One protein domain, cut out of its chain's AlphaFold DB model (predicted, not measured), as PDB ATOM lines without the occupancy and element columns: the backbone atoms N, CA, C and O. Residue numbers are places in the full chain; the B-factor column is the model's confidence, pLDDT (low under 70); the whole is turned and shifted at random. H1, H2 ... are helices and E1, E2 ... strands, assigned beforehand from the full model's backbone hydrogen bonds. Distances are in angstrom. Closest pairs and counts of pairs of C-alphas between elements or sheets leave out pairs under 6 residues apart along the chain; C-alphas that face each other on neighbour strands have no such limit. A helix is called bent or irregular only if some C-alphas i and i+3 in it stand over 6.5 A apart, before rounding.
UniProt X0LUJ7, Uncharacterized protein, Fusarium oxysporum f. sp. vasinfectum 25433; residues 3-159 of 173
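This is residues 3 to 159 of the 173 residues of an uncharacterized protein of Fusarium oxysporum f. sp. vasinfectum 25433 (UniProt X0LUJ7). A loose two-ended model is bridged by the long helix H4: at one end are E1, H1, H2 and H3, and at the other a small ribbon of two strands, E2 and E3, has H5 and H7 near it. No helix touches another; the unnamed residues 142 to 159 fold back from H7 toward the first stretch, residues 3 to 17, while residues 24 to 31, 38 to 44 and 107 to 112 stick out. The printed part has 157 residues, with seven named helices and three named strands in the order E1 H1 H2 H3 H4 H5 E2 H6 E3 H7; the sheet E2 - E3 is antiparallel. The class is mostly helix, with 81 residues in named elements. The whole is loose, with a radius of gyration of the C-alphas of 19.6 A and spans of 59 by 39 by 27 A.

After residues 3 to 17, E1 is residues 18 to 20, beginning at C-alpha 18 (203.281, 169.843, 136.662). H1 is residues 24 to 30, H2 residues 32 to 43, 16.1 A long, and H3 residues 49 to 60, 17.6 A. H4 is residues 62 to 79, 25.8 A from C-alpha 62 (202.959, 157.281, 126.426). H5 is residues 89 to 93, E2 residues 94 to 98, 10.9 A, H6 residues 112 to 116, and E3 residues 126 to 129, 9.6 A. H7, residues 132 to 141, 14.7 A, ends at C-alpha 141 (231.361, 164.139, 120.277); it is irregular, but only just: C-alphas 136 and 139 are 6.9 A apart.

E1 pairs with no named strand, but its residues 18 to 19 pair antiparallel with residues 3 to 4. H1 and H2 are close but not clearly touching; their closest C-alphas, of Glu 27 and Ile 33, are 6.8 A apart. H3 and H4 meet only through their link. The closest C-alphas of H4 and E2, of Ile 77 and Val 97, are 7.6 A apart. E2 and E3 are antiparallel at 163 degrees, with N 95 and O 128 at 2.7 A and N 128 and O 96 at 2.8 A, within hydrogen-bond range. H5 and H7 are close but not clearly touching, the closest C-alphas, of Val 93 and Leu 134, being 7.7 A apart. The closest C-alphas of E3 and H7, of Ile 129 and Ala 135, are 5.6 A apart. H6 is apart from H4. Every O i to N i+4 pair is within hydrogen-bond range in H1, H2, H4 and H6; the count is 7 of 8 in H3, 4 of 6 in H7 and 0 of 1 in H5, where 1 of 2 O i to N i+3 pairs is within range.

The C-alphas farthest apart, of Gly 38 and Pro 87, are 59.3 A apart. The printed part has no cut. The link from E2 to H6 is long. Mean pLDDT of the printed part is 88.9; residues 83 to 85, 87 and 106 to 109 are under 70.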
ATOM      1  N   HIS A   3     204.368 164.522 139.408       93.00
ATOM      2  CA  HIS A   3     205.166 164.359 138.201       93.00
ATOM      3  C   HIS A   3     205.481 165.704 137.558       93.00
ATOM      4  O   HIS A   3     204.649 166.609 137.512       93.00
ATOM      5  N   SER A   4     206.671 165.797 136.968       92.94
ATOM      6  CA  SER A   4     206.934 166.803 135.945       92.94
ATOM      7  C   SER A   4     206.367 166.288 134.625       92.94
ATOM      8  O   SER A   4     206.891 165.337 134.042       92.94
ATOM      9  N   GLY A   5     205.284 166.909 134.164       92.50
ATOM     10  CA  GLY A   5     204.670 166.593 132.882       92.50
ATOM     11  C   GLY A   5     205.573 166.938 131.698       92.50
ATOM     12  O   GLY A   5     205.477 166.298 130.663       92.50
ATOM     13  N   ALA A   6     206.547 167.831 131.884       92.19
ATOM     14  CA  ALA A   6     207.541 168.202 130.871       92.19
ATOM     15  C   ALA A   6     208.555 167.102 130.498       92.19
ATOM     16  O   ALA A   6     209.413 167.312 129.642       92.19
ATOM     17  N   LYS A   7     208.533 165.964 131.203       93.75
ATOM     18  CA  LYS A   7     209.441 164.831 130.979       93.75
ATOM     19  C   LYS A   7     208.734 163.767 130.142       93.75
ATOM     20  O   LYS A   7     208.144 164.080 129.120       93.75
ATOM     21  N   TYR A   8     208.743 162.514 130.590       94.06
ATOM     22  CA  TYR A   8     208.165 161.381 129.864       94.06
ATOM     23  C   TYR A   8     206.679 161.537 129.517       94.06
ATOM     24  O   TYR A   8     206.260 161.080 128.454       94.06
ATOM     25  N   ILE A   9     205.889 162.190 130.379       94.56
ATOM     26  CA  ILE A   9     204.447 162.368 130.148       94.56
ATOM     27  C   ILE A   9     204.207 163.244 128.914       94.56
ATOM     28  O   ILE A   9     203.435 162.850 128.048       94.56
ATOM     29  N   GLY A  10     204.903 164.375 128.796       94.56
ATOM     30  CA  GLY A  10     204.860 165.268 127.640       94.56
ATOM     31  C   GLY A  10     205.654 164.771 126.446       94.56
ATOM     32  O   GLY A  10     205.216 164.952 125.323       94.56
ATOM     33  N   GLY A  11     206.776 164.092 126.674       93.31
ATOM     34  CA  GLY A  11     207.431 163.202 125.714       93.31
ATOM     35  C   GLY A  11     207.993 163.818 124.430       93.31
ATOM     36  O   GLY A  11     208.752 163.135 123.757       93.31
ATOM     37  N   HIS A  12     207.662 165.064 124.099       94.88
ATOM     38  CA  HIS A  12     207.953 165.703 122.810       94.88
ATOM     39  C   HIS A  12     208.697 167.034 122.976       94.88
ATOM     40  O   HIS A  12     208.857 167.787 122.025       94.88
ATOM     41  N   SER A  13     209.192 167.313 124.189       91.69
ATOM     42  CA  SER A  13     210.027 168.485 124.488       91.69
ATOM     43  C   SER A  13     209.353 169.848 124.214       91.69
ATOM     44  O   SER A  13     210.042 170.861 124.144       91.69
ATOM     45  N   ASP A  14     208.022 169.883 124.128       92.69
ATOM     46  CA  ASP A  14     207.190 171.018 123.694       92.69
ATOM     47  C   ASP A  14     206.151 171.475 124.738       92.69
ATOM     48  O   ASP A  14     205.431 172.447 124.524       92.69
ATOM     49  N   MET A  15     206.081 170.804 125.892       91.25
ATOM     50  CA  MET A  15     205.132 171.099 126.966       91.25
ATOM     51  C   MET A  15     205.853 171.287 128.303       91.25
ATOM     52  O   MET A  15     206.644 170.439 128.720       91.25
ATOM     53  N   LEU A  16     205.510 172.352 129.035       92.81
ATOM     54  CA  LEU A  16     205.941 172.565 130.417       92.81
ATOM     55  C   LEU A  16     204.738 172.498 131.358       92.81
ATOM     56  O   LEU A  16     203.923 173.413 131.408       92.81
ATOM     57  N   CYS A  17     204.635 171.426 132.144       92.62
ATOM     58  CA  CYS A  17     203.593 171.338 133.160       92.62
ATOM     59  C   CYS A  17     203.977 170.475 134.367       92.62
ATOM     60  O   CYS A  17     204.898 169.651 134.316       92.62
ATOM     61  N   GLY A  18     203.256 170.683 135.468       93.19
ATOM     62  CA  GLY A  18     203.281 169.843 136.662       93.19
ATOM     63  C   GLY A  18     201.971 169.073 136.799       93.19
ATOM     64  O   GLY A  18     200.901 169.605 136.509       93.19
ATOM     65  N   ILE A  19     202.057 167.818 137.234       93.25
ATOM     66  CA  ILE A  19     200.902 166.942 137.437       93.25
ATOM     67  C   ILE A  19     200.920 166.463 138.881       93.25
ATOM     68  O   ILE A  19     201.925 165.938 139.364       93.25
ATOM     69  N   LEU A  20     199.791 166.631 139.558       92.94
ATOM     70  CA  LEU A  20     199.561 166.133 140.904       92.94
ATOM     71  C   LEU A  20     198.335 165.223 140.870       92.94
ATOM     72  O   LEU A  20     197.265 165.636 140.432       92.94
ATOM     73  N   SER A  21     198.510 163.987 141.322       92.00
ATOM     74  CA  SER A  21     197.447 162.987 141.408       92.00
ATOM     75  C   SER A  21     197.246 162.587 142.862       92.00
ATOM     76  O   SER A  21     198.203 162.209 143.548       92.00
ATOM     77  N   LEU A  22     196.005 162.671 143.327       92.50
ATOM     78  CA  LEU A  22     195.592 162.283 144.670       92.50
ATOM     79  C   LEU A  22     194.917 160.918 144.624       92.50
ATOM     80  O   LEU A  22     194.339 160.536 143.606       92.50
ATOM     81  N   ARG A  23     195.015 160.172 145.724       92.62
ATOM     82  CA  ARG A  23     194.248 158.937 145.852       92.62
ATOM     83  C   ARG A  23     192.803 159.283 146.254       92.62
ATOM     84  O   ARG A  23     192.632 160.197 147.062       92.62
ATOM     85  N   PRO A  24     191.788 158.563 145.744       90.06
ATOM     86  CA  PRO A  24     190.387 158.867 146.041       90.06
ATOM     87  C   PRO A  24     190.024 158.822 147.534       90.06
ATOM     88  O   PRO A  24     189.199 159.608 147.978       90.06
ATOM     89  N   ASP A  25     190.657 157.941 148.314       90.69
ATOM     90  CA  ASP A  25     190.441 157.798 149.763       90.69
ATOM     91  C   ASP A  25     190.891 159.037 150.554       90.69
ATOM     92  O   ASP A  25     190.185 159.511 151.445       90.69
ATOM     93  N   ILE A  26     192.054 159.586 150.194       84.12
ATOM     94  CA  ILE A  26     192.600 160.805 150.805       84.12
ATOM     95  C   ILE A  26     191.722 162.002 150.439       84.12
ATOM     96  O   ILE A  26     191.409 162.832 151.290       84.12
ATOM     97  N   GLU A  27     191.300 162.073 149.177       88.19
ATOM     98  CA  GLU A  27     190.434 163.149 148.709       88.19
ATOM     99  C   GLU A  27     189.091 163.167 149.446       88.19
ATOM    100  O   GLU A  27     188.684 164.213 149.944       88.19
ATOM    101  N   ALA A  28     188.452 162.003 149.593       81.88
ATOM    102  CA  ALA A  28     187.169 161.874 150.280       81.88
ATOM    103  C   ALA A  28     187.224 162.279 151.763       81.88
ATOM    104  O   ALA A  28     186.212 162.700 152.318       81.88
ATOM    105  N   THR A  29     188.389 162.151 152.404       87.38
ATOM    106  CA  THR A  29     188.544 162.413 153.843       87.38
ATOM    107  C   THR A  29     188.941 163.861 154.132       87.38
ATOM    108  O   THR A  29     188.483 164.448 155.108       87.38
ATOM    109  N   GLU A  30     189.801 164.450 153.301       89.44
ATOM    110  CA  GLU A  30     190.477 165.717 153.621       89.44
ATOM    111  C   GLU A  30     190.164 166.865 152.647       89.44
ATOM    112  O   GLU A  30     190.611 167.996 152.888       89.44
ATOM    113  N   ASN A  31     189.401 166.590 151.581       90.25
ATOM    114  CA  ASN A  31     189.005 167.532 150.530       90.25
ATOM    115  C   ASN A  31     190.199 168.336 149.973       90.25
ATOM    116  O   ASN A  31     190.258 169.570 150.035       90.25
ATOM    117  N   TRP A  32     191.225 167.618 149.511       91.94
ATOM    118  CA  TRP A  32     192.477 168.217 149.050       91.94
ATOM    119  C   TRP A  32     192.327 168.929 147.710       91.94
ATOM    120  O   TRP A  32     193.002 169.937 147.497       91.94
ATOM    121  N   ILE A  33     191.469 168.448 146.806       91.50
ATOM    122  CA  ILE A  33     191.267 169.074 145.497       91.50
ATOM    123  C   ILE A  33     190.777 170.510 145.664       91.50
ATOM    124  O   ILE A  33     191.303 171.391 144.985       91.50
ATOM    125  N   ASP A  34     189.837 170.774 146.572       91.62
ATOM    126  CA  ASP A  34     189.333 172.133 146.791       91.62
ATOM    127  C   ASP A  34     190.408 173.057 147.371       91.62
ATOM    128  O   ASP A  34     190.577 174.181 146.892       91.62
ATOM    129  N   LYS A  35     191.213 172.567 148.322       92.56
ATOM    130  CA  LYS A  35     192.363 173.312 148.866       92.56
ATOM    131  C   LYS A  35     193.377 173.657 147.772       92.56
ATOM    132  O   LYS A  35     193.759 174.815 147.622       92.56
ATOM    133  N   LEU A  36     193.761 172.672 146.959       91.75
ATOM    134  CA  LEU A  36     194.719 172.845 145.860       91.75
ATOM    135  C   LEU A  36     194.179 173.748 144.747       91.75
ATOM    136  O   LEU A  36     194.940 174.491 144.128       91.75
ATOM    137  N   ARG A  37     192.872 173.694 144.464       91.25
ATOM    138  CA  ARG A  37     192.209 174.627 143.544       91.25
ATOM    139  C   ARG A  37     192.234 176.042 144.101       91.25
ATOM    140  O   ARG A  37     192.560 176.953 143.348       91.25
ATOM    141  N   GLY A  38     191.961 176.211 145.394       93.44
ATOM    142  CA  GLY A  38     192.097 177.486 146.092       93.44
ATOM    143  C   GLY A  38     193.501 178.065 145.927       93.44
ATOM    144  O   GLY A  38     193.652 179.161 145.394       93.44
ATOM    145  N   GLU A  39     194.539 177.300 146.271       92.94
ATOM    146  CA  GLU A  39     195.932 177.726 146.072       92.94
ATOM    147  C   GLU A  39     196.239 178.063 144.610       92.94
ATOM    148  O   GLU A  39     196.865 179.083 144.335       92.94
ATOM    149  N   ARG A  40     195.769 177.254 143.653       92.88
ATOM    150  CA  ARG A  40     195.968 177.512 142.220       92.88
ATOM    151  C   ARG A  40     195.346 178.836 141.774       92.88
ATOM    152  O   ARG A  40     195.943 179.516 140.943       92.88
ATOM    153  N   VAL A  41     194.177 179.196 142.306       92.75
ATOM    154  CA  VAL A  41     193.516 180.478 142.012       92.75
ATOM    155  C   VAL A  41     194.366 181.648 142.510       92.75
ATOM    156  O   VAL A  41     194.547 182.610 141.769       92.75
ATOM    157  N   PHE A  42     194.941 181.557 143.713       93.81
ATOM    158  CA  PHE A  42     195.750 182.641 144.287       93.81
ATOM    159  C   PHE A  42     197.173 182.723 143.721       93.81
ATOM    160  O   PHE A  42     197.692 183.816 143.520       93.81
ATOM    161  N   LEU A  43     197.809 181.581 143.454       94.25
ATOM    162  CA  LEU A  43     199.171 181.516 142.915       94.25
ATOM    163  C   LEU A  43     199.218 181.735 141.397       94.25
ATOM    164  O   LEU A  43     200.292 181.982 140.853       94.25
ATOM    165  N   GLY A  44     198.087 181.585 140.700       89.81
ATOM    166  CA  GLY A  44     198.011 181.715 139.243       89.81
ATOM    167  C   GLY A  44     198.753 180.614 138.477       89.81
ATOM    168  O   GLY A  44     198.988 180.746 137.279       89.81
ATOM    169  N   SER A  45     199.122 179.512 139.138       87.81
ATOM    170  CA  SER A  45     199.874 178.386 138.567       87.81
ATOM    171  C   SER A  45     198.982 177.455 137.730       87.81
ATOM    172  O   SER A  45     198.869 176.248 137.967       87.81
ATOM    173  N   VAL A  46     198.298 178.036 136.743       87.88
ATOM    174  CA  VAL A  46     197.377 177.341 135.841       87.88
ATOM    175  C   VAL A  46     198.123 176.897 134.583       87.88
ATOM    176  O   VAL A  46     198.938 177.627 134.029       87.88
ATOM    177  N   MET A  47     197.837 175.678 134.127       89.75
ATOM    178  CA  MET A  47     198.333 175.184 132.843       89.75
ATOM    179  C   MET A  47     197.642 175.941 131.706       89.75
ATOM    180  O   MET A  47     196.412 176.031 131.697       89.75
ATOM    181  N   ALA A  48     198.409 176.451 130.747       92.19
ATOM    182  CA  ALA A  48     197.833 177.070 129.563       92.19
ATOM    183  C   ALA A  48     197.151 176.025 128.655       92.19
ATOM    184  O   ALA A  48     197.433 174.823 128.695       92.19
ATOM    185  N   SER A  49     196.151 176.473 127.891       94.00
ATOM    186  CA  SER A  49     195.254 175.578 127.144       94.00
ATOM    187  C   SER A  49     195.975 174.780 126.056       94.00
ATOM    188  O   SER A  49     195.597 173.638 125.791       94.00
ATOM    189  N   LEU A  50     197.022 175.354 125.454       94.81
ATOM    190  CA  LEU A  50     197.842 174.689 124.442       94.81
ATOM    191  C   LEU A  50     198.609 173.505 125.046       94.81
ATOM    192  O   LEU A  50     198.593 172.412 124.490       94.81
ATOM    193  N   GLU A  51     199.212 173.691 126.213       94.62
ATOM    194  CA  GLU A  51     199.920 172.664 126.972       94.62
ATOM    195  C   GLU A  51     198.958 171.553 127.389       94.62
ATOM    196  O   GLU A  51     199.293 170.376 127.283       94.62
ATOM    197  N   GLY A  52     197.731 171.906 127.787       93.81
ATOM    198  CA  GLY A  52     196.673 170.926 128.033       93.81
ATOM    199  C   GLY A  52     196.375 170.066 126.800       93.81
ATOM    200  O   GLY A  52     196.307 168.838 126.899       93.81
ATOM    201  N   TRP A  53     196.254 170.696 125.628       95.25
ATOM    202  CA  TRP A  53     196.022 170.002 124.361       95.25
ATOM    203  C   TRP A  53     197.205 169.108 123.958       95.25
ATOM    204  O   TRP A  53     196.999 167.923 123.696       95.25
ATOM    205  N   LEU A  54     198.445 169.612 124.005       95.94
ATOM    206  CA  LEU A  54     199.659 168.827 123.735       95.94
ATOM    207  C   LEU A  54     199.781 167.629 124.690       95.94
ATOM    208  O   LEU A  54     200.067 166.505 124.268       95.94
ATOM    209  N   GLY A  55     199.475 167.836 125.973       94.62
ATOM    210  CA  GLY A  55     199.460 166.785 126.984       94.62
ATOM    211  C   GLY A  55     198.487 165.654 126.648       94.62
ATOM    212  O   GLY A  55     198.863 164.482 126.710       94.62
ATOM    213  N   MET A  56     197.260 165.981 126.226       94.19
ATOM    214  CA  MET A  56     196.264 164.978 125.824       94.19
ATOM    215  C   MET A  56     196.737 164.106 124.656       94.19
ATOM    216  O   MET A  56     196.443 162.910 124.624       94.19
ATOM    217  N   TRP A  57     197.458 164.685 123.697       94.44
ATOM    218  CA  TRP A  57     197.988 163.951 122.547       94.44
ATOM    219  C   TRP A  57     199.169 163.080 122.951       94.44
ATOM    220  O   TRP A  57     199.228 161.904 122.591       94.44
ATOM    221  N   SER A  58     200.066 163.630 123.766       96.00
ATOM    222  CA  SER A  58     201.241 162.912 124.236       96.00
ATOM    223  C   SER A  58     200.887 161.665 125.052       96.00
ATOM    224  O   SER A  58     201.517 160.617 124.883       96.00
ATOM    225  N   VAL A  59     199.865 161.735 125.913       95.75
ATOM    226  CA  VAL A  59     199.464 160.599 126.763       95.75
ATOM    227  C   VAL A  59     199.014 159.391 125.934       95.75
ATOM    228  O   VAL A  59     199.282 158.259 126.328       95.75
ATOM    229  N   ARG A  60     198.424 159.597 124.749       96.69
ATOM    230  CA  ARG A  60     197.966 158.505 123.866       96.69
ATOM    231  C   ARG A  60     199.099 157.607 123.369       96.69
ATOM    232  O   ARG A  60     198.856 156.450 123.051       96.69
ATOM    233  N   THR A  61     200.324 158.127 123.293       96.44
ATOM    234  CA  THR A  61     201.513 157.372 122.864       96.44
ATOM    235  C   THR A  61     202.459 157.052 124.020       96.44
ATOM    236  O   THR A  61     203.542 156.511 123.791       96.44
ATOM    237  N   LEU A  62     202.082 157.383 125.261       94.94
ATOM    238  CA  LEU A  62     202.959 157.281 126.426       94.94
ATOM    239  C   LEU A  62     203.488 155.867 126.641       94.94
ATOM    240  O   LEU A  62     204.695 155.700 126.773       94.94
ATOM    241  N   GLU A  63     202.609 154.870 126.631       94.25
ATOM    242  CA  GLU A  63     202.976 153.467 126.833       94.25
ATOM    243  C   GLU A  63     204.008 152.999 125.797       94.25
ATOM    244  O   GLU A  63     205.113 152.595 126.162       94.25
ATOM    245  N   LEU A  64     203.710 153.188 124.506       94.94
ATOM    246  CA  LEU A  64     204.605 152.820 123.403       94.94
ATOM    247  C   LEU A  64     205.971 153.512 123.506       94.94
ATOM    248  O   LEU A  64     207.015 152.890 123.284       94.94
ATOM    249  N   ARG A  65     205.985 154.805 123.859       95.38
ATOM    250  CA  ARG A  65     207.227 155.567 124.051       95.38
ATOM    251  C   ARG A  65     208.021 155.042 125.244       95.38
ATOM    252  O   ARG A  65     209.227 154.837 125.108       95.38
ATOM    253  N   MET A  66     207.371 154.800 126.382       94.12
ATOM    254  CA  MET A  66     208.024 154.297 127.593       94.12
ATOM    255  C   MET A  66     208.653 152.921 127.357       94.12
ATOM    256  O   MET A  66     209.827 152.734 127.669       94.12
ATOM    257  N   GLU A  67     207.929 151.989 126.734       94.00
ATOM    258  CA  GLU A  67     208.452 150.660 126.403       94.00
ATOM    259  C   GLU A  67     209.630 150.722 125.429       94.00
ATOM    260  O   GLU A  67     210.648 150.042 125.610       94.00
ATOM    261  N   ARG A  68     209.524 151.555 124.385       95.31
ATOM    262  CA  ARG A  68     210.598 151.718 123.402       95.31
ATOM    263  C   ARG A  68     211.847 152.309 124.045       95.31
ATOM    264  O   ARG A  68     212.941 151.807 123.792       95.31
ATOM    265  N   GLN A  69     211.699 153.335 124.880       95.00
ATOM    266  CA  GLN A  69     212.810 153.953 125.603       95.00
ATOM    267  C   GLN A  69     213.449 152.977 126.599       95.00
ATOM    268  O   GLN A  69     214.676 152.872 126.628       95.00
ATOM    269  N   ALA A  70     212.648 152.211 127.345       94.06
ATOM    270  CA  ALA A  70     213.124 151.166 128.252       94.06
ATOM    271  C   ALA A  70     213.952 150.101 127.513       94.06
ATOM    272  O   ALA A  70     215.061 149.755 127.928       94.06
ATOM    273  N   ARG A  71     213.449 149.616 126.370       94.06
ATOM    274  CA  ARG A  71     214.130 148.613 125.538       94.06
ATOM    275  C   ARG A  71     215.430 149.147 124.936       94.06
ATOM    276  O   ARG A  71     216.450 148.460 124.992       94.06
ATOM    277  N   SER A  72     215.410 150.361 124.384       94.62
ATOM    278  CA  SER A  72     216.599 151.010 123.817       94.62
ATOM    279  C   SER A  72     217.676 151.233 124.878       94.62
ATOM    280  O   SER A  72     218.829 150.868 124.657       94.62
ATOM    281  N   ALA A  73     217.308 151.764 126.050       93.62
ATOM    282  CA  ALA A  73     218.243 151.963 127.154       93.62
ATOM    283  C   ALA A  73     218.816 150.630 127.647       93.62
ATOM    284  O   ALA A  73     220.033 150.496 127.755       93.62
ATOM    285  N   GLY A  74     217.973 149.614 127.855       91.62
ATOM    286  CA  GLY A  74     218.422 148.272 128.231       91.62
ATOM    287  C   GLY A  74     219.416 147.674 127.231       91.62
ATOM    288  O   GLY A  74     220.447 147.141 127.635       91.62
ATOM    289  N   SER A  75     219.160 147.822 125.927       92.62
ATOM    290  CA  SER A  75     220.081 147.371 124.876       92.62
ATOM    291  C   SER A  75     221.422 148.111 124.915       92.62
ATOM    292  O   SER A  75     222.468 147.471 124.819       92.62
ATOM    293  N   LEU A  76     221.414 149.436 125.102       91.75
ATOM    294  CA  LEU A  76     222.642 150.228 125.237       91.75
ATOM    295  C   LEU A  76     223.451 149.807 126.463       91.75
ATOM    296  O   LEU A  76     224.657 149.608 126.368       91.75
ATOM    297  N   ILE A  77     222.788 149.623 127.601       91.31
ATOM    298  CA  ILE A  77     223.439 149.268 128.863       91.31
ATOM    299  C   ILE A  77     224.063 147.877 128.797       91.31
ATOM    300  O   ILE A  77     225.170 147.701 129.286       91.31
ATOM    301  N   ASN A  78     223.402 146.918 128.147       88.00
ATOM    302  CA  ASN A  78     223.956 145.577 127.948       88.00
ATOM    303  C   ASN A  78     225.185 145.568 127.024       88.00
ATOM    304  O   ASN A  78     225.958 144.617 127.056       88.00
ATOM    305  N   ARG A  79     225.353 146.595 126.180       88.12
ATOM    306  CA  ARG A  79     226.501 146.736 125.269       88.12
ATOM    307  C   ARG A  79     227.648 147.551 125.865       88.12
ATOM    308  O   ARG A  79     228.756 147.485 125.340       88.12
ATOM    309  N   LEU A  80     227.383 148.363 126.886       87.19
ATOM    310  CA  LEU A  80     228.393 149.188 127.537       87.19
ATOM    311  C   LEU A  80     229.113 148.388 128.624       87.19
ATOM    312  O   LEU A  80     228.457 147.646 129.355       87.19
ATOM    313  N   PRO A  81     230.432 148.588 128.796       82.19
ATOM    314  CA  PRO A  81     231.137 147.986 129.908       82.19
ATOM    315  C   PRO A  81     230.574 148.536 131.211       82.19
ATOM    316  O   PRO A  81     230.574 149.746 131.455       82.19
ATOM    317  N   THR A  82     230.051 147.647 132.047       77.94
ATOM    318  CA  THR A  82     229.304 148.044 133.249       77.94
ATOM    319  C   THR A  82     230.234 148.484 134.378       77.94
ATOM    320  O   THR A  82     229.824 149.226 135.279       77.94
ATOM    321  N   SER A  83     231.509 148.085 134.302       69.38
ATOM    322  CA  SER A  83     232.561 148.458 135.244       69.38
ATOM    323  C   SER A  83     233.894 148.769 134.556       69.38
ATOM    324  O   SER A  83     234.235 148.177 133.535       69.38
ATOM    325  N   ALA A  84     234.696 149.633 135.188       62.09
ATOM    326  CA  ALA A  84     236.054 149.996 134.766       62.09
ATOM    327  C   ALA A  84     237.039 148.824 134.576       62.09
ATOM    328  O   ALA A  84     238.148 149.053 134.097       62.09
ATOM    329  N   LYS A  85     236.687 147.610 135.025       61.69
ATOM    330  CA  LYS A  85     237.541 146.412 134.958       61.69
ATOM    331  C   LYS A  85     237.402 145.649 133.641       61.69
ATOM    332  O   LYS A  85     238.175 144.728 133.404       61.69
ATOM    333  N   GLU A  86     236.419 145.998 132.818       71.88
ATOM    334  CA  GLU A  86     236.228 145.365 131.517       71.88
ATOM    335  C   GLU A  86     237.227 145.964 130.506       71.88
ATOM    336  O   GLU A  86     237.234 147.184 130.311       71.88
ATOM    337  N   PRO A  87     238.105 145.147 129.892       68.94
ATOM    338  CA  PRO A  87     239.131 145.638 128.980       68.94
ATOM    339  C   PRO A  87     238.513 146.175 127.682       68.94
ATOM    340  O   PRO A  87     237.609 145.569 127.110       68.94
ATOM    341  N   GLY A  88     239.021 147.313 127.203       82.19
ATOM    342  CA  GLY A  88     238.628 147.914 125.929       82.19
ATOM    343  C   GLY A  88     238.591 149.446 125.962       82.19
ATOM    344  O   GLY A  88     238.569 150.048 127.039       82.19
ATOM    345  N   PRO A  89     238.504 150.099 124.788       84.44
ATOM    346  CA  PRO A  89     238.595 151.557 124.671       84.44
ATOM    347  C   PRO A  89     237.487 152.294 125.438       84.44
ATOM    348  O   PRO A  89     237.690 153.396 125.940       84.44
ATOM    349  N   VAL A  90     236.305 151.682 125.580       85.69
ATOM    350  CA  VAL A  90     235.203 152.260 126.366       85.69
ATOM    351  C   VAL A  90     235.435 152.079 127.870       85.69
ATOM    352  O   VAL A  90     235.162 153.002 128.632       85.69
ATOM    353  N   GLY A  91     235.974 150.936 128.309       84.62
ATOM    354  CA  GLY A  91     236.271 150.654 129.721       84.62
ATOM    355  C   GLY A  91     237.440 151.476 130.272       84.62
ATOM    356  O   GLY A  91     237.507 151.746 131.473       84.62
ATOM    357  N   GLU A  92     238.336 151.951 129.404       86.44
ATOM    358  CA  GLU A  92     239.372 152.927 129.758       86.44
ATOM    359  C   GLU A  92     238.776 154.284 130.140       86.44
ATOM    360  O   GLU A  92     239.225 154.890 131.112       86.44
ATOM    361  N   VAL A  93     237.727 154.722 129.441       87.88
ATOM    362  CA  VAL A  93     237.093 156.035 129.634       87.88
ATOM    363  C   VAL A  93     235.981 155.989 130.689       87.88
ATOM    364  O   VAL A  93     235.868 156.893 131.521       87.88
ATOM    365  N   VAL A  94     235.159 154.940 130.685       89.62
ATOM    366  CA  VAL A  94     234.000 154.783 131.572       89.62
ATOM    367  C   VAL A  94     234.427 154.116 132.880       89.62
ATOM    368  O   VAL A  94     234.948 153.005 132.907       89.62
ATOM    369  N   ALA A  95     234.188 154.794 133.998       89.12
ATOM    370  CA  ALA A  95     234.418 154.273 135.338       89.12
ATOM    371  C   ALA A  95     233.286 153.334 135.790       89.12
ATOM    372  O   ALA A  95     233.529 152.280 136.381       89.12
ATOM    373  N   GLN A  96     232.037 153.740 135.549       89.75
ATOM    374  CA  GLN A  96     230.849 153.036 136.028       89.75
ATOM    375  C   GLN A  96     229.621 153.414 135.196       89.75
ATOM    376  O   GLN A  96     229.409 154.590 134.903       89.75
ATOM    377  N   VAL A  97     228.761 152.434 134.916       91.00
ATOM    378  CA  VAL A  97     227.405 152.665 134.396       91.00
ATOM    379  C   VAL A  97     226.407 152.548 135.543       91.00
ATOM    380  O   VAL A  97     226.437 151.592 136.317       91.00
ATOM    381  N   ARG A  98     225.508 153.526 135.673       90.94
ATOM    382  CA  ARG A  98     224.429 153.523 136.663       90.94
ATOM    383  C   ARG A  98     223.088 153.441 135.965       90.94
ATOM    384  O   ARG A  98     222.718 154.325 135.197       90.94
ATOM    385  N   HIS A  99     222.354 152.390 136.287       91.12
ATOM    386  CA  HIS A  99     221.000 152.175 135.822       91.12
ATOM    387  C   HIS A  99     220.259 151.266 136.800       91.12
ATOM    388  O   HIS A  99     220.881 150.443 137.476       91.12
ATOM    389  N   ALA A 100     218.934 151.393 136.856       88.31
ATOM    390  CA  ALA A 100     218.090 150.596 137.736       88.31
ATOM    391  C   ALA A 100     218.264 149.079 137.521       88.31
ATOM    392  O   ALA A 100     218.243 148.331 138.490       88.31
ATOM    393  N   SER A 101     218.528 148.622 136.289       86.88
ATOM    394  CA  SER A 101     218.755 147.194 136.000       86.88
ATOM    395  C   SER A 101     220.057 146.626 136.572       86.88
ATOM    396  O   SER A 101     220.152 145.416 136.768       86.88
ATOM    397  N   LEU A 102     221.060 147.471 136.830       87.00
ATOM    398  CA  LEU A 102     222.395 147.048 137.267       87.00
ATOM    399  C   LEU A 102     222.527 146.970 138.794       87.00
ATOM    400  O   LEU A 102     223.571 146.563 139.309       87.00
ATOM    401  N   GLN A 103     221.496 147.371 139.541       84.25
ATOM    402  CA  GLN A 103     221.566 147.416 140.994       84.25
ATOM    403  C   GLN A 103     221.614 145.992 141.589       84.25
ATOM    404  O   GLN A 103     220.857 145.114 141.186       84.25
ATOM    405  N   PRO A 104     222.453 145.719 142.604       78.12
ATOM    406  CA  PRO A 104     222.527 144.381 143.197       78.12
ATOM    407  C   PRO A 104     221.181 143.884 143.745       78.12
ATOM    408  O   PRO A 104     220.827 142.726 143.557       78.12
ATOM    409  N   LYS A 105     220.391 144.785 144.349       71.06
ATOM    410  CA  LYS A 105     219.060 144.502 144.925       71.06
ATOM    411  C   LYS A 105     217.980 144.205 143.873       71.06
ATOM    412  O   LYS A 105     216.857 143.837 144.222       71.06
ATOM    413  N   THR A 106     218.302 144.391 142.596       69.00
ATOM    414  CA  THR A 106     217.394 144.169 141.465       69.00
ATOM    415  C   THR A 106     217.726 142.895 140.699       69.00
ATOM    416  O   THR A 106     217.054 142.587 139.714       69.00
ATOM    417  N   LYS A 107     218.749 142.146 141.141       67.31
ATOM    418  CA  LYS A 107     219.131 140.853 140.571       67.31
ATOM    419  C   LYS A 107     218.202 139.758 141.107       67.31
ATOM    420  O   LYS A 107     218.109 139.566 142.314       67.31
ATOM    421  N   GLY A 108     217.530 139.054 140.197       69.31
ATOM    422  CA  GLY A 108     216.607 137.955 140.498       69.31
ATOM    423  C   GLY A 108     215.161 138.246 140.086       69.31
ATOM    424  O   GLY A 108     214.696 139.386 140.145       69.31
ATOM    425  N   GLU A 109     214.445 137.203 139.665       68.31
ATOM    426  CA  GLU A 109     213.047 137.293 139.215       68.31
ATOM    427  C   GLU A 109     212.094 137.766 140.322       68.31
ATOM    428  O   GLU A 109     211.116 138.454 140.047       68.31
ATOM    429  N   SER A 110     212.422 137.487 141.587       73.19
ATOM    430  CA  SER A 110     211.620 137.854 142.759       73.19
ATOM    431  C   SER A 110     211.834 139.289 143.264       73.19
ATOM    432  O   SER A 110     211.222 139.675 144.265       73.19
ATOM    433  N   SER A 111     212.671 140.099 142.602       83.38
ATOM    434  CA  SER A 111     212.971 141.462 143.057       83.38
ATOM    435  C   SER A 111     211.716 142.343 143.109       83.38
ATOM    436  O   SER A 111     210.958 142.433 142.142       83.38
ATOM    437  N   TRP A 112     211.538 143.062 144.223       85.06
ATOM    438  CA  TRP A 112     210.454 144.036 144.406       85.06
ATOM    439  C   TRP A 112     210.400 145.068 143.274       85.06
ATOM    440  O   TRP A 112     209.314 145.479 142.874       85.06
ATOM    441  N   LEU A 113     211.555 145.446 142.716       84.25
ATOM    442  CA  LEU A 113     211.602 146.454 141.668       84.25
ATOM    443  C   LEU A 113     210.932 145.941 140.393       84.25
ATOM    444  O   LEU A 113     210.144 146.660 139.798       84.25
ATOM    445  N   ARG A 114     211.162 144.678 140.012       82.44
ATOM    446  CA  ARG A 114     210.485 144.073 138.853       82.44
ATOM    447  C   ARG A 114     208.974 143.980 139.049       82.44
ATOM    448  O   ARG A 114     208.237 144.148 138.087       82.44
ATOM    449  N   LYS A 115     208.512 143.772 140.288       86.06
ATOM    450  CA  LYS A 115     207.079 143.813 140.619       86.06
ATOM    451  C   LYS A 115     206.496 145.223 140.474       86.06
ATOM    452  O   LYS A 115     205.357 145.363 140.053       86.06
ATOM    453  N   GLN A 116     207.269 146.256 140.815       86.12
ATOM    454  CA  GLN A 116     206.831 147.651 140.745       86.12
ATOM    455  C   GLN A 116     206.902 148.247 139.327       86.12
ATOM    456  O   GLN A 116     206.107 149.124 139.001       86.12
ATOM    457  N   ILE A 117     207.835 147.789 138.489       86.31
ATOM    458  CA  ILE A 117     208.008 148.232 137.094       86.31
ATOM    459  C   ILE A 117     208.068 147.026 136.134       86.31
ATOM    460  O   ILE A 117     209.132 146.706 135.597       86.31
ATOM    461  N   PRO A 118     206.934 146.335 135.908       81.94
ATOM    462  CA  PRO A 118     206.897 145.095 135.126       81.94
ATOM    463  C   PRO A 118     207.269 145.293 133.649       81.94
ATOM    464  O   PRO A 118     207.862 144.404 133.043       81.94
ATOM    465  N   ASN A 119     207.011 146.481 133.093       82.12
ATOM    466  CA  ASN A 119     207.226 146.793 131.671       82.12
ATOM    467  C   ASN A 119     208.660 147.265 131.356       82.12
ATOM    468  O   ASN A 119     208.938 147.771 130.269       82.12
ATOM    469  N   GLY A 120     209.588 147.096 132.300       83.25
ATOM    470  CA  GLY A 120     211.001 147.415 132.126       83.25
ATOM    471  C   GLY A 120     211.467 148.653 132.888       83.25
ATOM    472  O   GLY A 120     210.708 149.372 133.534       83.25
ATOM    473  N   TYR A 121     212.780 148.862 132.842       88.81
ATOM    474  CA  TYR A 121     213.470 149.938 133.551       88.81
ATOM    475  C   TYR A 121     213.376 151.271 132.799       88.81
ATOM    476  O   TYR A 121     213.080 151.309 131.608       88.81
ATOM    477  N   SER A 122     213.655 152.378 133.487       87.94
ATOM    478  CA  SER A 122     213.607 153.714 132.887       87.94
ATOM    479  C   SER A 122     214.538 153.861 131.680       87.94
ATOM    480  O   SER A 122     215.652 153.350 131.693       87.94
ATOM    481  N   GLY A 123     214.161 154.695 130.708       91.62
ATOM    482  CA  GLY A 123     215.042 155.069 129.594       91.62
ATOM    483  C   GLY A 123     216.286 155.888 129.985       91.62
ATOM    484  O   GLY A 123     217.149 156.132 129.146       91.62
ATOM    485  N   ALA A 124     216.392 156.334 131.241       92.31
ATOM    486  CA  ALA A 124     217.496 157.150 131.735       92.31
ATOM    487  C   ALA A 124     218.571 156.305 132.429       92.31
ATOM    488  O   ALA A 124     218.271 155.491 133.299       92.31
ATOM    489  N   PHE A 125     219.834 156.572 132.108       93.00
ATOM    490  CA  PHE A 125     221.009 155.999 132.760       93.00
ATOM    491  C   PHE A 125     222.106 157.059 132.881       93.00
ATOM    492  O   PHE A 125     222.046 158.104 132.233       93.00
ATOM    493  N   ALA A 126     223.106 156.800 133.720       92.25
ATOM    494  CA  ALA A 126     224.239 157.698 133.912       92.25
ATOM    495  C   ALA A 126     225.568 156.971 133.700       92.25
ATOM    496  O   ALA A 126     225.716 155.797 134.043       92.25
ATOM    497  N   LEU A 127     226.545 157.700 133.166       91.38
ATOM    498  CA  LEU A 127     227.917 157.241 132.980       91.38
ATOM    499  C   LEU A 127     228.829 158.067 133.882       91.38
ATOM    500  O   LEU A 127     228.858 159.292 133.786       91.38
ATOM    501  N   ALA A 128     229.582 157.402 134.751       91.19
ATOM    502  CA  ALA A 128     230.714 158.015 135.424       91.19
ATOM    503  C   ALA A 128     231.935 157.861 134.516       91.19
ATOM    504  O   ALA A 128     232.297 156.741 134.161       91.19
ATOM    505  N   ILE A 129     232.552 158.972 134.133       90.19
ATOM    506  CA  ILE A 129     233.753 159.008 133.290       90.19
ATOM    507  C   ILE A 129     234.971 159.208 134.196       90.19
ATOM    508  O   ILE A 129     234.891 159.970 135.158       90.19
ATOM    509  N   LYS A 130     236.082 158.511 133.921       88.88
ATOM    510  CA  LYS A 130     237.290 158.560 134.769       88.88
ATOM    511  C   LYS A 130     237.981 159.927 134.746       88.88
ATOM    512  O   LYS A 130     238.509 160.353 135.765       88.88
ATOM    513  N   ASP A 131     237.963 160.598 133.596       89.75
ATOM    514  CA  ASP A 131     238.610 161.894 133.379       89.75
ATOM    515  C   ASP A 131     237.568 163.009 133.177       89.75
ATOM    516  O   ASP A 131     236.657 162.903 132.349       89.75
ATOM    517  N   GLU A 132     237.714 164.106 133.921       89.44
ATOM    518  CA  GLU A 132     236.790 165.244 133.883       89.44
ATOM    519  C   GLU A 132     236.776 165.965 132.524       89.44
ATOM    520  O   GLU A 132     235.720 166.387 132.040       89.44
ATOM    521  N   ARG A 133     237.938 166.112 131.878       89.69
ATOM    522  CA  ARG A 133     238.053 166.765 130.568       89.69
ATOM    523  C   ARG A 133     237.342 165.934 129.509       89.69
ATOM    524  O   ARG A 133     236.649 166.502 128.663       89.69
ATOM    525  N   LEU A 134     237.469 164.607 129.573       88.94
ATOM    526  CA  LEU A 134     236.711 163.695 128.714       88.94
ATOM    527  C   LEU A 134     235.210 163.778 129.004       88.94
ATOM    528  O   LEU A 134     234.429 163.889 128.061       88.94
ATOM    529  N   ALA A 135     234.804 163.822 130.275       90.06
ATOM    530  CA  ALA A 135     233.399 163.958 130.663       90.06
ATOM    531  C   ALA A 135     232.748 165.225 130.078       90.06
ATOM    532  O   ALA A 135     231.627 165.171 129.577       90.06
ATOM    533  N   ARG A 136     233.466 166.359 130.091       89.19
ATOM    534  CA  ARG A 136     232.998 167.633 129.515       89.19
ATOM    535  C   ARG A 136     232.929 167.612 127.987       89.19
ATOM    536  O   ARG A 136     232.068 168.267 127.409       89.19
ATOM    537  N   ARG A 137     233.844 166.899 127.322       90.31
ATOM    538  CA  ARG A 137     233.918 166.828 125.850       90.31
ATOM    539  C   ARG A 137     233.005 165.763 125.250       90.31
ATOM    540  O   ARG A 137     232.655 165.871 124.082       90.31
ATOM    541  N   LEU A 138     232.626 164.741 126.012       90.00
ATOM    542  CA  LEU A 138     231.832 163.622 125.508       90.00
ATOM    543  C   LEU A 138     230.502 164.067 124.865       90.00
ATOM    544  O   LEU A 138     230.255 163.640 123.737       90.00
ATOM    545  N   PRO A 139     229.686 164.952 125.481       90.62
ATOM    546  CA  PRO A 139     228.443 165.425 124.872       90.62
ATOM    547  C   PRO A 139     228.602 166.023 123.473       90.62
ATOM    548  O   PRO A 139     227.742 165.810 122.629       90.62
ATOM    549  N   SER A 140     229.705 166.728 123.193       90.19
ATOM    550  CA  SER A 140     229.934 167.355 121.883       90.19
ATOM    551  C   SER A 140     230.501 166.407 120.825       90.19
ATOM    552  O   SER A 140     230.654 166.799 119.673       90.19
ATOM    553  N   ARG A 141     230.833 165.164 121.194       91.75
ATOM    554  CA  ARG A 141     231.361 164.139 120.277       91.75
ATOM    555  C   ARG A 141     230.312 163.118 119.839       91.75
ATOM    556  O   ARG A 141     230.595 162.305 118.960       91.75
ATOM    557  N   LEU A 142     229.127 163.128 120.447       92.12
ATOM    558  CA  LEU A 142     228.037 162.228 120.087       92.12
ATOM    559  C   LEU A 142     227.204 162.839 118.957       92.12
ATOM    560  O   LEU A 142     226.767 163.975 119.051       92.12
ATOM    561  N   HIS A 143     226.958 162.058 117.904       93.19
ATOM    562  CA  HIS A 143     226.168 162.503 116.749       93.19
ATOM    563  C   HIS A 143     224.663 162.247 116.923       93.19
ATOM    564  O   HIS A 143     223.848 162.898 116.283       93.19
ATOM    565  N   LEU A 144     224.292 161.281 117.773       92.81
ATOM    566  CA  LEU A 144     222.894 160.900 118.016       92.81
ATOM    567  C   LEU A 144     222.304 161.542 119.276       92.81
ATOM    568  O   LEU A 144     221.087 161.667 119.388       92.81
ATOM    569  N   PHE A 145     223.153 161.905 120.239       93.19
ATOM    570  CA  PHE A 145     222.721 162.515 121.490       93.19
ATOM    571  C   PHE A 145     222.895 164.024 121.412       93.19
ATOM    572  O   PHE A 145     224.011 164.507 121.246       93.19
ATOM    573  N   HIS A 146     221.805 164.762 121.598       91.25
ATOM    574  CA  HIS A 146     221.864 166.215 121.687       91.25
ATOM    575  C   HIS A 146     222.288 166.639 123.091       91.25
ATOM    576  O   HIS A 146     221.826 166.079 124.091       91.25
ATOM    577  N   HIS A 147     223.154 167.648 123.173       90.06
ATOM    578  CA  HIS A 147     223.558 168.216 124.452       90.06
ATOM    579  C   HIS A 147     222.433 169.101 125.004       90.06
ATOM    580  O   HIS A 147     222.208 170.204 124.511       90.06
ATOM    581  N   ALA A 148     221.718 168.610 126.015       86.25
ATOM    582  CA  ALA A 148     220.599 169.314 126.630       86.25
ATOM    583  C   ALA A 148     220.482 168.984 128.122       86.25
ATOM    584  O   ALA A 148     220.841 167.902 128.583       86.25
ATOM    585  N   THR A 149     219.927 169.924 128.886       80.31
ATOM    586  CA  THR A 149     219.647 169.762 130.321       80.31
ATOM    587  C   THR A 149     218.298 169.088 130.600       80.31
ATOM    588  O   THR A 149     218.049 168.640 131.721       80.31
ATOM    589  N   ASN A 150     217.413 168.994 129.598       82.00
ATOM    590  CA  ASN A 150     216.125 168.306 129.718       82.00
ATOM    591  C   ASN A 150     216.246 166.788 129.456       82.00
ATOM    592  O   ASN A 150     217.292 166.303 129.035       82.00
ATOM    593  N   ARG A 151     215.190 166.018 129.761       85.88
ATOM    594  CA  ARG A 151     215.130 164.550 129.628       85.88
ATOM    595  C   ARG A 151     213.698 164.077 129.366       85.88
ATOM    596  O   ARG A 151     212.753 164.738 129.787       85.88
ATOM    597  N   GLY A 152     213.552 162.880 128.799       85.31
ATOM    598  CA  GLY A 152     212.265 162.182 128.661       85.31
ATOM    599  C   GLY A 152     211.527 162.428 127.344       85.31
ATOM    600  O   GLY A 152     210.452 161.860 127.159       85.31
ATOM    601  N   GLY A 153     212.114 163.230 126.452       90.19
ATOM    602  CA  GLY A 153     211.661 163.403 125.075       90.19
ATOM    603  C   GLY A 153     211.871 162.154 124.212       90.19
ATOM    604  O   GLY A 153     212.473 161.169 124.649       90.19
ATOM    605  N   VAL A 154     211.382 162.196 122.974       93.81
ATOM    606  CA  VAL A 154     211.657 161.169 121.955       93.81
ATOM    607  C   VAL A 154     213.104 161.230 121.464       93.81
ATOM    608  O   VAL A 154     213.637 160.219 121.003       93.81
ATOM    609  N   GLU A 155     213.760 162.381 121.600       93.69
ATOM    610  CA  GLU A 155     215.163 162.555 121.257       93.69
ATOM    611  C   GLU A 155     216.089 161.927 122.307       93.69
ATOM    612  O   GLU A 155     215.823 161.920 123.511       93.69
ATOM    613  N   SER A 156     217.244 161.442 121.850       94.62
ATOM    614  CA  SER A 156     218.329 161.053 122.749       94.62
ATOM    615  C   SER A 156     219.054 162.306 123.233       94.62
ATOM    616  O   SER A 156     219.582 163.077 122.430       94.62
ATOM    617  N   LEU A 157     219.070 162.512 124.549       93.44
ATOM    618  CA  LEU A 157     219.666 163.682 125.194       93.44
ATOM    619  C   LEU A 157     220.794 163.251 126.127       93.44
ATOM    620  O   LEU A 157     220.688 162.245 126.831       93.44
ATOM    621  N   ILE A 158     221.869 164.028 126.142       93.00
ATOM    622  CA  ILE A 158     222.965 163.893 127.096       93.00
ATOM    623  C   ILE A 158     223.194 165.244 127.765       93.00
ATOM    624  O   ILE A 158     223.162 166.280 127.113       93.00
ATOM    625  N   GLY A 159     223.444 165.231 129.068       87.06
ATOM    626  CA  GLY A 159     223.820 166.416 129.828       87.06
ATOM    627  C   GLY A 159     225.007 166.096 130.721       87.06
ATOM    628  O   GLY A 159     225.098 164.995 131.267       87.06
TER     629      GLY A 159